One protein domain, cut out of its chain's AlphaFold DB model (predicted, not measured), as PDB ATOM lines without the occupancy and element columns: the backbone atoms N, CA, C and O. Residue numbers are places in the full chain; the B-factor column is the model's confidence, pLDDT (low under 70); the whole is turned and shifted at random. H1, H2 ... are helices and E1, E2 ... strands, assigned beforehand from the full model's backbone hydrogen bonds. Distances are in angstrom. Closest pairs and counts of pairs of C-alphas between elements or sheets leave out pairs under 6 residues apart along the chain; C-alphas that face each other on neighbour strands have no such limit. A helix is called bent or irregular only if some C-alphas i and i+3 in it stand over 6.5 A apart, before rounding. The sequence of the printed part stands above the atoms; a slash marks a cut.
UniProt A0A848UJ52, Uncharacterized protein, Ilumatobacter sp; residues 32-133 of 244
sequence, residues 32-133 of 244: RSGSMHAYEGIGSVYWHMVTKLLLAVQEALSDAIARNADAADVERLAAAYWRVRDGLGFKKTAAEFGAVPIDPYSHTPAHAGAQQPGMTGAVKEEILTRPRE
ATOM      1  N   ARG A  32     222.415 156.881 162.918       96.00
ATOM      2  CA  ARG A  32     222.284 157.403 161.543       96.00
ATOM      3  C   ARG A  32     223.106 158.659 161.232       96.00
ATOM      4  O   ARG A  32     223.293 158.961 160.060       96.00
ATOM      5  N   SER A  33     223.576 159.398 162.242       94.69
ATOM      6  CA  SER A  33     224.285 160.675 162.053       94.69
ATOM      7  C   SER A  33     225.554 160.519 161.210       94.69
ATOM      8  O   SER A  33     225.836 161.364 160.367       94.69
ATOM      9  N   GLY A  34     226.273 159.402 161.366       94.94
ATOM     10  CA  GLY A  34     227.459 159.073 160.568       94.94
ATOM     11  C   GLY A  34     227.164 158.489 159.181       94.94
ATOM     12  O   GLY A  34     228.096 158.173 158.451       94.94
ATOM     13  N   SER A  35     225.893 158.313 158.809       93.88
ATOM     14  CA  SER A  35     225.484 157.656 157.559       93.88
ATOM     15  C   SER A  35     224.424 158.441 156.776       93.88
ATOM     16  O   SER A  35     223.754 157.879 155.912       93.88
ATOM     17  N   MET A  36     224.224 159.723 157.096       95.69
ATOM     18  CA  MET A  36     223.303 160.630 156.405       95.69
ATOM     19  C   MET A  36     223.950 162.011 156.213       95.69
ATOM     20  O   MET A  36     224.864 162.367 156.952       95.69
ATOM     21  N   HIS A  37     223.472 162.795 155.240       95.56
ATOM     22  CA  HIS A  37     224.096 164.065 154.812       95.56
ATOM     23  C   HIS A  37     223.202 165.310 154.999       95.56
ATOM     24  O   HIS A  37     223.432 166.351 154.386       95.56
ATOM     25  N   ALA A  38     222.151 165.193 155.811       96.00
ATOM     26  CA  ALA A  38     221.227 166.271 156.180       96.00
ATOM     27  C   ALA A  38     220.739 166.060 157.620       96.00
ATOM     28  O   ALA A  38     221.171 165.104 158.261       96.00
ATOM     29  N   TYR A  39     219.844 166.905 158.136       96.31
ATOM     30  CA  TYR A  39     219.400 166.859 159.536       96.31
ATOM     31  C   TYR A  39     220.600 166.901 160.500       96.31
ATOM     32  O   TYR A  39     221.401 167.830 160.416       96.31
ATOM     33  N   GLU A  40     220.763 165.914 161.384       97.56
ATOM     34  CA  GLU A  40     221.917 165.773 162.289       97.56
ATOM     35  C   GLU A  40     223.144 165.104 161.628       97.56
ATOM     36  O   GLU A  40     224.095 164.717 162.307       97.56
ATOM     37  N   GLY A  41     223.088 164.887 160.315       96.94
ATOM     38  CA  GLY A  41     224.082 164.163 159.538       96.94
ATOM     39  C   GLY A  41     225.369 164.925 159.239       96.94
ATOM     40  O   GLY A  41     225.535 166.106 159.546       96.94
ATOM     41  N   ILE A  42     226.277 164.232 158.557       97.25
ATOM     42  CA  ILE A  42     227.590 164.736 158.151       97.25
ATOM     43  C   ILE A  42     227.439 166.001 157.299       97.25
ATOM     44  O   ILE A  42     226.756 166.001 156.275       97.25
ATOM     45  N   GLY A  43     228.141 167.063 157.703       96.81
ATOM     46  CA  GLY A  43     228.179 168.331 156.976       96.81
ATOM     47  C   GLY A  43     226.920 169.187 157.128       96.81
ATOM     48  O   GLY A  43     226.753 170.132 156.365       96.81
ATOM     49  N   SER A  44     226.034 168.876 158.077       98.19
ATOM     50  CA  SER A  44     224.857 169.695 158.372       98.19
ATOM     51  C   SER A  44     225.039 170.514 159.645       98.19
ATOM     52  O   SER A  44     225.372 169.983 160.704       98.19
ATOM     53  N   VAL A  45     224.798 171.822 159.551       98.06
ATOM     54  CA  VAL A  45     224.703 172.696 160.724       98.06
ATOM     55  C   VAL A  45     223.323 172.517 161.339       98.06
ATOM     56  O   VAL A  45     222.328 172.781 160.671       98.06
ATOM     57  N   TYR A  46     223.253 172.119 162.610       98.25
ATOM     58  CA  TYR A  46     221.994 172.009 163.351       98.25
ATOM     59  C   TYR A  46     221.827 173.216 164.283       98.25
ATOM     60  O   TYR A  46     222.462 173.304 165.338       98.25
ATOM     61  N   TRP A  47     220.987 174.174 163.883       98.44
ATOM     62  CA  TRP A  47     220.978 175.534 164.438       98.44
ATOM     63  C   TRP A  47     220.585 175.606 165.913       98.44
ATOM     64  O   TRP A  47     221.080 176.471 166.637       98.44
ATOM     65  N   HIS A  48     219.763 174.674 166.407       98.62
ATOM     66  CA  HIS A  48     219.434 174.637 167.838       98.62
ATOM     67  C   HIS A  48     220.677 174.378 168.704       98.62
ATOM     68  O   HIS A  48     220.820 174.969 169.768       98.62
ATOM     69  N   MET A  49     221.629 173.562 168.245       98.69
ATOM     70  CA  MET A  49     222.854 173.329 169.016       98.69
ATOM     71  C   MET A  49     223.808 174.530 168.960       98.69
ATOM     72  O   MET A  49     224.460 174.852 169.950       98.69
ATOM     73  N   VAL A  50     223.842 175.246 167.832       98.62
ATOM     74  CA  VAL A  50     224.633 176.481 167.684       98.62
ATOM     75  C   VAL A  50     224.092 177.596 168.583       98.62
ATOM     76  O   VAL A  50     224.856 178.302 169.229       98.62
ATOM     77  N   THR A  51     222.773 177.732 168.681       98.56
ATOM     78  CA  THR A  51     222.144 178.730 169.561       98.56
ATOM     79  C   THR A  51     222.244 178.354 171.045       98.56
ATOM     80  O   THR A  51     222.374 179.235 171.888       98.56
ATOM     81  N   LYS A  52     222.321 177.060 171.392       98.81
ATOM     82  CA  LYS A  52     222.737 176.630 172.743       98.81
ATOM     83  C   LYS A  52     224.182 177.005 173.059       98.81
ATOM     84  O   LYS A  52     224.452 177.455 174.166       98.81
ATOM     85  N   LEU A  53     225.097 176.850 172.099       98.88
ATOM     86  CA  LEU A  53     226.474 177.322 172.249       98.88
ATOM     87  C   LEU A  53     226.510 178.842 172.471       98.88
ATOM     88  O   LEU A  53     227.234 179.295 173.349       98.88
ATOM     89  N   LEU A  54     225.707 179.614 171.731       98.69
ATOM     90  CA  LEU A  54     225.584 181.063 171.927       98.69
ATOM     91  C   LEU A  54     225.204 181.408 173.376       98.69
ATOM     92  O   LEU A  54     225.884 182.214 174.010       98.69
ATOM     93  N   LEU A  55     224.158 180.763 173.907       98.69
ATOM     94  CA  LEU A  55     223.720 180.952 175.292       98.69
ATOM     95  C   LEU A  55     224.812 180.554 176.295       98.69
ATOM     96  O   LEU A  55     225.126 181.334 177.187       98.69
ATOM     97  N   ALA A  56     225.454 179.401 176.104       98.75
ATOM     98  CA  ALA A  56     226.516 178.934 176.994       98.75
ATOM     99  C   ALA A  56     227.721 179.896 177.035       98.75
ATOM    100  O   ALA A  56     228.313 180.108 178.092       98.75
ATOM    101  N   VAL A  57     228.084 180.512 175.903       98.62
ATOM    102  CA  VAL A  57     229.154 181.523 175.867       98.62
ATOM    103  C   VAL A  57     228.724 182.809 176.584       98.62
ATOM    104  O   VAL A  57     229.541 183.412 177.277       98.62
ATOM    105  N   GLN A  58     227.453 183.213 176.480       98.19
ATOM    106  CA  GLN A  58     226.916 184.354 177.232       98.19
ATOM    107  C   GLN A  58     226.916 184.103 178.747       98.19
ATOM    108  O   GLN A  58     227.288 184.986 179.522       98.19
ATOM    109  N   GLU A  59     226.530 182.905 179.184       97.62
ATOM    110  CA  GLU A  59     226.586 182.505 180.593       97.62
ATOM    111  C   GLU A  59     228.035 182.507 181.093       97.62
ATOM    112  O   GLU A  59     228.323 183.114 182.120       97.62
ATOM    113  N   ALA A  60     228.973 181.954 180.317       98.19
ATOM    114  CA  ALA A  60     230.398 181.984 180.647       98.19
ATOM    115  C   ALA A  60     230.961 183.415 180.757       98.19
ATOM    116  O   ALA A  60     231.754 183.693 181.656       98.19
ATOM    117  N   LEU A  61     230.539 184.332 179.876       97.62
ATOM    118  CA  LEU A  61     230.884 185.754 179.963       97.62
ATOM    119  C   LEU A  61     230.342 186.386 181.253       97.62
ATOM    120  O   LEU A  61     231.071 187.089 181.949       97.62
ATOM    121  N   SER A  62     229.081 186.112 181.585       95.12
ATOM    122  CA  SER A  62     228.432 186.603 182.811       95.12
ATOM    123  C   SER A  62     229.207 186.179 184.053       95.12
ATOM    124  O   SER A  62     229.523 186.994 184.914       95.12
ATOM    125  N   ASP A  63     229.567 184.905 184.087       96.38
ATOM    126  CA  ASP A  63     230.353 184.278 185.132       96.38
ATOM    127  C   ASP A  63     231.750 184.892 185.278       96.38
ATOM    128  O   ASP A  63     232.222 185.108 186.397       96.38
ATOM    129  N   ALA A  64     232.422 185.168 184.157       97.19
ATOM    130  CA  ALA A  64     233.733 185.806 184.146       97.19
ATOM    131  C   ALA A  64     233.666 187.230 184.720       97.19
ATOM    132  O   ALA A  64     234.479 187.583 185.574       97.19
ATOM    133  N   ILE A  65     232.655 188.010 184.321       94.38
ATOM    134  CA  ILE A  65     232.409 189.360 184.850       94.38
ATOM    135  C   ILE A  65     232.115 189.300 186.354       94.38
ATOM    136  O   ILE A  65     232.754 190.004 187.133       94.38
ATOM    137  N   ALA A  66     231.210 188.418 186.791       93.31
ATOM    138  CA  ALA A  66     230.832 188.282 188.201       93.31
ATOM    139  C   ALA A  66     232.012 187.884 189.105       93.31
ATOM    140  O   ALA A  66     232.063 188.255 190.279       93.31
ATOM    141  N   ARG A  67     232.981 187.139 188.561       96.12
ATOM    142  CA  ARG A  67     234.201 186.722 189.264       96.12
ATOM    143  C   ARG A  67     235.352 187.725 189.156       96.12
ATOM    144  O   ARG A  67     236.432 187.417 189.654       96.12
ATOM    145  N   ASN A  68     235.136 188.898 188.553       96.06
ATOM    146  CA  ASN A  68     236.183 189.883 188.261       96.06
ATOM    147  C   ASN A  68     237.394 189.235 187.564       96.06
ATOM    148  O   ASN A  68     238.538 189.421 187.981       96.06
ATOM    149  N   ALA A  69     237.127 188.403 186.552       97.44
ATOM    150  CA  ALA A  69     238.171 187.803 185.732       97.44
ATOM    151  C   ALA A  69     238.998 188.878 185.003       97.44
ATOM    152  O   ALA A  69     238.604 190.042 184.921       97.44
ATOM    153  N   ASP A  70     240.145 188.471 184.455       97.12
ATOM    154  CA  ASP A  70     241.007 189.361 183.680       97.12
ATOM    155  C   ASP A  70     240.256 189.973 182.485       97.12
ATOM    156  O   ASP A  70     239.478 189.295 181.803       97.12
ATOM    157  N   ALA A  71     240.504 191.257 182.215       95.06
ATOM    158  CA  ALA A  71     239.836 191.991 181.145       95.06
ATOM    159  C   ALA A  71     240.032 191.330 179.770       95.06
ATOM    160  O   ALA A  71     239.087 191.282 178.982       95.06
ATOM    161  N   ALA A  72     241.206 190.747 179.501       96.44
ATOM    162  CA  ALA A  72     241.476 190.056 178.244       96.44
ATOM    163  C   ALA A  72     240.639 188.775 178.093       96.44
ATOM    164  O   ALA A  72     240.241 188.414 176.984       96.44
ATOM    165  N   ASP A  73     240.335 188.077 179.191       96.88
ATOM    166  CA  ASP A  73     239.466 186.899 179.154       96.88
ATOM    167  C   ASP A  73     237.999 187.280 178.932       96.88
ATOM    168  O   ASP A  73     237.312 186.631 178.136       96.88
ATOM    169  N   VAL A  74     237.533 188.359 179.569       96.81
ATOM    170  CA  VAL A  74     236.194 188.926 179.337       96.81
ATOM    171  C   VAL A  74     236.039 189.348 177.872       96.81
ATOM    172  O   VAL A  74     235.074 188.950 177.216       96.81
ATOM    173  N   GLU A  75     237.021 190.065 177.322       95.69
ATOM    174  CA  GLU A  75     237.028 190.492 175.918       95.69
ATOM    175  C   GLU A  75     237.003 189.290 174.962       95.69
ATOM    176  O   GLU A  75     236.209 189.243 174.019       95.69
ATOM    177  N   ARG A  76     237.814 188.258 175.225       97.50
ATOM    178  CA  ARG A  76     237.829 187.031 174.415       97.50
ATOM    179  C   ARG A  76     236.493 186.293 174.439       97.50
ATOM    180  O   ARG A  76     236.087 185.763 173.402       97.50
ATOM    181  N   LEU A  77     235.813 186.245 175.585       98.25
ATOM    182  CA  LEU A  77     234.484 185.641 175.707       98.25
ATOM    183  C   LEU A  77     233.425 186.457 174.957       98.25
ATOM    184  O   LEU A  77     232.635 185.875 174.212       98.25
ATOM    185  N   ALA A  78     233.456 187.787 175.062       97.44
ATOM    186  CA  ALA A  78     232.583 188.664 174.284       97.44
ATOM    187  C   ALA A  78     232.826 188.506 172.769       97.44
ATOM    188  O   ALA A  78     231.884 188.355 171.988       97.44
ATOM    189  N   ALA A  79     234.086 188.435 172.333       97.62
ATOM    190  CA  ALA A  79     234.437 188.187 170.936       97.62
ATOM    191  C   ALA A  79     233.993 186.791 170.457       97.62
ATOM    192  O   ALA A  79     233.566 186.627 169.311       97.62
ATOM    193  N   ALA A  80     234.076 185.768 171.314       98.50
ATOM    194  CA  ALA A  80     233.571 184.431 171.012       98.50
ATOM    195  C   ALA A  80     232.041 184.418 170.881       98.50
ATOM    196  O   ALA A  80     231.530 183.832 169.925       98.50
ATOM    197  N   TYR A  81     231.328 185.108 171.777       98.62
ATOM    198  CA  TYR A  81     229.875 185.270 171.716       98.62
ATOM    199  C   TYR A  81     229.459 185.844 170.363       98.62
ATOM    200  O   TYR A  81     228.670 185.246 169.627       98.62
ATOM    201  N   TRP A  82     230.074 186.965 169.987       98.00
ATOM    202  CA  TRP A  82     229.773 187.636 168.732       98.00
ATOM    203  C   TRP A  82     230.129 186.812 167.507       98.00
ATOM    204  O   TRP A  82     229.371 186.811 166.547       98.00
ATOM    205  N   ARG A  83     231.209 186.032 167.551       98.31
ATOM    206  CA  ARG A  83     231.558 185.113 166.462       98.31
ATOM    207  C   ARG A  83     230.489 184.047 166.233       98.31
ATOM    208  O   ARG A  83     230.190 183.733 165.086       98.31
ATOM    209  N   VAL A  84     229.915 183.488 167.302       98.50
ATOM    210  CA  VAL A  84     228.802 182.532 167.183       98.50
ATOM    211  C   VAL A  84     227.557 183.245 166.652       98.50
ATOM    212  O   VAL A  84     226.930 182.758 165.712       98.50
ATOM    213  N   ARG A  85     227.234 184.423 167.202       97.94
ATOM    214  CA  ARG A  85     226.077 185.242 166.807       97.94
ATOM    215  C   ARG A  85     226.124 185.648 165.335       97.94
ATOM    216  O   ARG A  85     225.120 185.524 164.640       97.94
ATOM    217  N   ASP A  86     227.289 186.086 164.866       97.12
ATOM    218  CA  ASP A  86     227.539 186.532 163.494       97.12
ATOM    219  C   ASP A  86     227.518 185.360 162.484       97.12
ATOM    220  O   ASP A  86     227.398 185.580 161.282       97.12
ATOM    221  N   GLY A  87     227.558 184.104 162.954       96.31
ATOM    222  CA  GLY A  87     227.401 182.906 162.123       96.31
ATOM    223  C   GLY A  87     225.950 182.474 161.855       96.31
ATOM    224  O   GLY A  87     225.725 181.607 161.000       96.31
ATOM    225  N   LEU A  88     224.973 183.037 162.575       96.88
ATOM    226  CA  LEU A  88     223.557 182.674 162.459       96.88
ATOM    227  C   LEU A  88     222.912 183.198 161.165       96.88
ATOM    228  O   LEU A  88     223.440 184.076 160.487       96.88
ATOM    229  N   GLY A  89     221.742 182.647 160.827       93.44
ATOM    230  CA  GLY A  89     221.047 182.900 159.560       93.44
ATOM    231  C   GLY A  89     220.828 184.379 159.240       93.44
ATOM    232  O   GLY A  89     221.215 184.818 158.164       93.44
ATOM    233  N   PHE A  90     220.314 185.162 160.195       93.88
ATOM    234  CA  PHE A  90     219.965 186.582 160.010       93.88
ATOM    235  C   PHE A  90     221.151 187.505 159.669       93.88
ATOM    236  O   PHE A  90     220.950 188.665 159.316       93.88
ATOM    237  N   LYS A  91     222.384 186.997 159.771       95.88
ATOM    238  CA  LYS A  91     223.629 187.698 159.424       95.88
ATOM    239  C   LYS A  91     224.099 187.420 157.998       95.88
ATOM    240  O   LYS A  91     225.132 187.937 157.585       95.88
ATOM    241  N   LYS A  92     223.353 186.608 157.252       95.62
ATOM    242  CA  LYS A  92     223.664 186.191 155.885       95.62
ATOM    243  C   LYS A  92     222.684 186.800 154.897       95.62
ATOM    244  O   LYS A  92     221.548 187.132 155.239       95.62
ATOM    245  N   THR A  93     223.101 186.892 153.640       97.44
ATOM    246  CA  THR A  93     222.173 187.202 152.549       97.44
ATOM    247  C   THR A  93     221.177 186.054 152.343       97.44
ATOM    248  O   THR A  93     221.457 184.896 152.662       97.44
ATOM    249  N   ALA A  94     220.018 186.349 151.745       97.50
ATOM    250  CA  ALA A  94     219.028 185.319 151.414       97.50
ATOM    251  C   ALA A  94     219.597 184.226 150.488       97.50
ATOM    252  O   ALA A  94     219.228 183.062 150.611       97.50
ATOM    253  N   ALA A  95     220.527 184.588 149.596       97.19
ATOM    254  CA  ALA A  95     221.195 183.643 148.704       97.19
ATOM    255  C   ALA A  95     222.146 182.700 149.460       97.19
ATOM    256  O   ALA A  95     222.113 181.495 149.229       97.19
ATOM    257  N   GLU A  96     222.952 183.223 150.390       96.19
ATOM    258  CA  GLU A  96     223.865 182.413 151.211       96.19
ATOM    259  C   GLU A  96     223.124 181.524 152.210       96.19
ATOM    260  O   GLU A  96     223.542 180.397 152.472       96.19
ATOM    261  N   PHE A  97     222.032 182.023 152.796       97.62
ATOM    262  CA  PHE A  97     221.213 181.240 153.718       97.62
ATOM    263  C   PHE A  97     220.305 180.244 152.981       97.62
ATOM    264  O   PHE A  97     219.964 179.191 153.521       97.62
ATOM    265  N   GLY A  98     219.937 180.559 151.737       97.81
ATOM    266  CA  GLY A  98     219.016 179.790 150.902       97.81
ATOM    267  C   GLY A  98     217.554 179.876 151.349       97.81
ATOM    268  O   GLY A  98     216.768 178.986 151.033       97.81
ATOM    269  N   ALA A  99     217.210 180.919 152.108       97.44
ATOM    270  CA  ALA A  99     215.885 181.190 152.657       97.44
ATOM    271  C   ALA A  99     215.776 182.655 153.128       97.44
ATOM    272  O   ALA A  99     216.740 183.415 153.024       97.44
ATOM    273  N   VAL A 100     214.619 183.049 153.670       97.50
ATOM    274  CA  VAL A 100     214.450 184.342 154.350       97.50
ATOM    275  C   VAL A 100     215.291 184.338 155.643       97.50
ATOM    276  O   VAL A 100     214.999 183.546 156.536       97.50
ATOM    277  N   PRO A 101     216.331 185.187 155.783       96.31
ATOM    278  CA  PRO A 101     217.302 185.079 156.883       96.31
ATOM    279  C   PRO A 101     216.757 185.370 158.285       96.31
ATOM    280  O   PRO A 101     217.375 184.981 159.273       96.31
ATOM    281  N   ILE A 102     215.627 186.072 158.373       95.25
ATOM    282  CA  ILE A 102     214.969 186.403 159.643       95.25
ATOM    283  C   ILE A 102     214.047 185.285 160.147       95.25
ATOM    284  O   ILE A 102     213.622 185.329 161.300       95.25
ATOM    285  N   ASP A 103     213.758 184.285 159.310       97.38
ATOM    286  CA  ASP A 103     212.941 183.142 159.698       97.38
ATOM    287  C   ASP A 103     213.825 182.033 160.292       97.38
ATOM    288  O   ASP A 103     214.917 181.756 159.783       97.38
ATOM    289  N   PRO A 104     213.380 181.357 161.364       97.00
ATOM    290  CA  PRO A 104     214.131 180.262 161.959       97.00
ATOM    291  C   PRO A 104     214.005 178.976 161.133       97.00
ATOM    292  O   PRO A 104     212.925 178.614 160.662       97.00
ATOM    293  N   TYR A 105     215.106 178.232 161.033       98.38
ATOM    294  CA  TYR A 105     215.191 176.930 160.365       98.38
ATOM    295  C   TYR A 105     215.952 175.939 161.245       98.38
ATOM    296  O   TYR A 105     216.803 176.325 162.048       98.38
ATOM    297  N   SER A 106     215.661 174.646 161.115       98.31
ATOM    298  CA  SER A 106     216.252 173.635 162.004       98.31
ATOM    299  C   SER A 106     217.703 173.318 161.645       98.31
ATOM    300  O   SER A 106     218.542 173.195 162.539       98.31
ATOM    301  N   HIS A 107     218.013 173.203 160.350       98.38
ATOM    302  CA  HIS A 107     219.353 172.832 159.901       98.38
ATOM    303  C   HIS A 107     219.703 173.374 158.509       98.38
ATOM    304  O   HIS A 107     218.817 173.738 157.738       98.38
ATOM    305  N   THR A 108     220.994 173.394 158.179       98.31
ATOM    306  CA  THR A 108     221.518 173.730 156.844       98.31
ATOM    307  C   THR A 108     222.560 172.680 156.440       98.31
ATOM    308  O   THR A 108     223.664 172.687 156.995       98.31
ATOM    309  N   PRO A 109     222.238 171.752 155.517       97.81
ATOM    310  CA  PRO A 109     223.183 170.750 155.033       97.81
ATOM    311  C   PRO A 109     224.183 171.356 154.041       97.81
ATOM    312  O   PRO A 109     223.867 172.311 153.344       97.81
ATOM    313  N   ALA A 110     225.367 170.757 153.897       96.31
ATOM    314  CA  ALA A 110     226.434 171.272 153.026       96.31
ATOM    315  C   ALA A 110     226.039 171.481 151.547       96.31
ATOM    316  O   ALA A 110     226.710 172.220 150.834       96.31
ATOM    317  N   HIS A 111     224.987 170.810 151.074       95.19
ATOM    318  CA  HIS A 111     224.558 170.813 149.674       95.19
ATOM    319  C   HIS A 111     223.249 171.585 149.426       95.19
ATOM    320  O   HIS A 111     222.751 171.562 148.301       95.19
ATOM    321  N   ALA A 112     222.663 172.231 150.443       97.06
ATOM    322  CA  ALA A 112     221.424 172.994 150.289       97.06
ATOM    323  C   ALA A 112     221.347 174.200 151.241       97.06
ATOM    324  O   ALA A 112     222.136 174.343 152.170       97.06
ATOM    325  N   GLY A 113     220.358 175.065 151.007       98.06
ATOM    326  CA  GLY A 113     219.999 176.152 151.920       98.06
ATOM    327  C   GLY A 113     219.348 175.668 153.217       98.06
ATOM    328  O   GLY A 113     219.222 174.467 153.462       98.06
ATOM    329  N   ALA A 114     218.895 176.606 154.045       98.06
ATOM    330  CA  ALA A 114     218.202 176.331 155.299       98.06
ATOM    331  C   ALA A 114     216.933 175.469 155.116       98.06
ATOM    332  O   ALA A 114     216.153 175.663 154.185       98.06
ATOM    333  N   GLN A 115     216.736 174.497 156.010       98.38
ATOM    334  CA  GLN A 115     215.695 173.466 155.942       98.38
ATOM    335  C   GLN A 115     214.835 173.437 157.216       98.38
ATOM    336  O   GLN A 115     215.311 173.738 158.312       98.38
ATOM    337  N   GLN A 116     213.575 173.005 157.074       97.94
ATOM    338  CA  GLN A 116     212.574 172.883 158.151       97.94
ATOM    339  C   GLN A 116     212.280 174.217 158.875       97.94
ATOM    340  O   GLN A 116     212.824 174.448 159.963       97.94
ATOM    341  N   PRO A 117     211.436 175.085 158.281       97.56
ATOM    342  CA  PRO A 117     211.122 176.405 158.826       97.56
ATOM    343  C   PRO A 117     210.278 176.348 160.105       97.56
ATOM    344  O   PRO A 117     209.468 175.441 160.308       97.56
ATOM    345  N   GLY A 118     210.395 177.396 160.918       96.00
ATOM    346  CA  GLY A 118     209.444 177.737 161.970       96.00
ATOM    347  C   GLY A 118     209.808 177.171 163.340       96.00
ATOM    348  O   GLY A 118     210.632 177.729 164.059       96.00
ATOM    349  N   MET A 119     209.142 176.094 163.752       97.25
ATOM    350  CA  MET A 119     209.053 175.668 165.160       97.25
ATOM    351  C   MET A 119     210.282 174.885 165.671       97.25
ATOM    352  O   MET A 119     210.146 173.820 166.268       97.25
ATOM    353  N   THR A 120     211.491 175.401 165.444       98.00
ATOM    354  CA  THR A 120     212.735 174.872 166.030       98.00
ATOM    355  C   THR A 120     212.969 175.438 167.430       98.00
ATOM    356  O   THR A 120     212.690 176.604 167.696       98.00
ATOM    357  N   GLY A 121     213.556 174.642 168.328       98.00
ATOM    358  CA  GLY A 121     213.938 175.101 169.668       98.00
ATOM    359  C   GLY A 121     215.011 176.198 169.679       98.00
ATOM    360  O   GLY A 121     215.213 176.818 170.723       98.00
ATOM    361  N   ALA A 122     215.654 176.478 168.537       97.75
ATOM    362  CA  ALA A 122     216.619 177.569 168.389       97.75
ATOM    363  C   ALA A 122     216.041 178.929 168.819       97.75
ATOM    364  O   ALA A 122     216.727 179.706 169.480       97.75
ATOM    365  N   VAL A 123     214.752 179.173 168.543       97.88
ATOM    366  CA  VAL A 123     214.091 180.449 168.868       97.88
ATOM    367  C   VAL A 123     214.077 180.741 170.368       97.88
ATOM    368  O   VAL A 123     214.249 181.885 170.775       97.88
ATOM    369  N   LYS A 124     213.920 179.711 171.211       98.44
ATOM    370  CA  LYS A 124     213.935 179.864 172.673       98.44
ATOM    371  C   LYS A 124     215.297 180.361 173.137       98.44
ATOM    372  O   LYS A 124     215.358 181.184 174.041       98.44
ATOM    373  N   GLU A 125     216.375 179.851 172.550       98.44
ATOM    374  CA  GLU A 125     217.727 180.227 172.958       98.44
ATOM    375  C   GLU A 125     218.030 181.677 172.559       98.44
ATOM    376  O   GLU A 125     218.535 182.434 173.379       98.44
ATOM    377  N   GLU A 126     217.625 182.108 171.357       96.94
ATOM    378  CA  GLU A 126     217.796 183.505 170.928       96.94
ATOM    379  C   GLU A 126     216.939 184.492 171.740       96.94
ATOM    380  O   GLU A 126     217.389 185.598 172.035       96.94
ATOM    381  N   ILE A 127     215.737 184.087 172.170       97.50
ATOM    382  CA  ILE A 127     214.917 184.877 173.106       97.50
ATOM    383  C   ILE A 127     215.631 185.057 174.453       97.50
ATOM    384  O   ILE A 127     215.514 186.120 175.056       97.50
ATOM    385  N   LEU A 128     216.362 184.046 174.934       97.56
ATOM    386  CA  LEU A 128     217.100 184.140 176.196       97.56
ATOM    387  C   LEU A 128     218.341 185.024 176.081       97.56
ATOM    388  O   LEU A 128     218.644 185.756 177.018       97.56
ATOM    389  N   THR A 129     219.045 184.981 174.948       97.62
ATOM    390  CA  THR A 129     220.291 185.740 174.788       97.62
ATOM    391  C   THR A 129     220.057 187.208 174.454       97.62
ATOM    392  O   THR A 129     220.866 188.056 174.835       97.62
ATOM    393  N   ARG A 130     218.963 187.531 173.750       97.50
ATOM    394  CA  ARG A 130     218.713 188.878 173.216       97.50
ATOM    395  C   ARG A 130     218.613 189.982 174.280       97.50
ATOM    396  O   ARG A 130     219.216 191.023 174.047       97.50
ATOM    397  N   PRO A 131     217.934 189.815 175.432       97.12
ATOM    398  CA  PRO A 131     217.861 190.871 176.442       97.12
ATOM    399  C   PRO A 131     219.240 191.362 176.896       97.12
ATOM    400  O   PRO A 131     219.463 192.570 176.969       97.12
ATOM    401  N   ARG A 132     220.196 190.447 177.116       96.06
ATOM    402  CA  ARG A 132     221.557 190.807 177.544       96.06
ATOM    403  C   ARG A 132     222.328 191.542 176.445       96.06
ATOM    404  O   ARG A 132     223.061 192.468 176.766       96.06
ATOM    405  N   GLU A 133     222.134 191.189 175.167       96.75
ATOM    406  CA  GLU A 133     222.669 191.980 174.036       96.75
ATOM    407  C   GLU A 133     222.139 193.418 174.047       96.75
ATOM    408  O   GLU A 133     222.823 194.343 173.628       96.75
TER     409      GLU A 133
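AT A GLANCE: This is residues 32 to 133 of the 244 residues of an uncharacterized protein of Ilumatobacter sp (UniProt A0A848UJ52). A small three-stranded sheet sits at the beginning of a long helix, H2, which folds back into H3 as a helical hairpin, while H5 packs along another side of H2. H1 lies beyond the sheet, far from the helices, and the short H4 is off to one side. The 102 printed residues hold H1 E1 H2 H3 H4 E2 E3 H5 in that order, mostly helix; the sheet, E1 - E2 - E3, is antiparallel. The whole is only just compact, close to loose, with a radius of gyration of the C-alphas of 15.2 A and spans of 44 by 29 by 21 A.

HOW THE PARTS SIT: In the sheet, E2, residues 105 to 109, is the inner strand. E1, residues 44 to 46, is antiparallel to it, with N 45 and O 108 2.9 A apart. E3, residues 115 to 117, forms a hairpin with E2, with N 115 and O 107 2.8 A apart. H2, residues 47 to 66, only grazes the sheet with residues 47 to 49. H3, residues 71 to 86, touches H2 at a shallow tilt of 19 degrees, opposite ways; the closest C-alphas, of Leu 61 and Leu 77, are 5.6 A apart. H5, residues 122 to 133, touches H2 at a shallow tilt of 28 degrees, the same way; the closest C-alphas, of His 48 and Ala 122, are 4.1 A apart. H3 and H5 are apart. H1, residues 32 to 35, and H4, residues 94 to 97, touch no helix and are not on the sheet. Every O i to N i+4 pair is within hydrogen-bond range in H2 and H3, and 6 of 8 in H5; H1 and H4 are too short for such a pair.

IN THESE COORDINATES: H1 begins at C-alpha 32 (222.284, 157.403, 161.543). H2 measures 28.7 A from first to last C-alpha, H3 22.2 A, H5 16.6 A and E2 11.4 A. H5 is only just irregular, with C-alphas 128 and 131 6.8 A apart, and ends at C-alpha 133 (222.669, 191.980, 174.036).

THE WHOLE: The C-alphas farthest apart, of Ser 35 and Asn 68, are 45.8 A apart. The printed part has no cut and no long link, and no printed residue is under 70 in pLDDT.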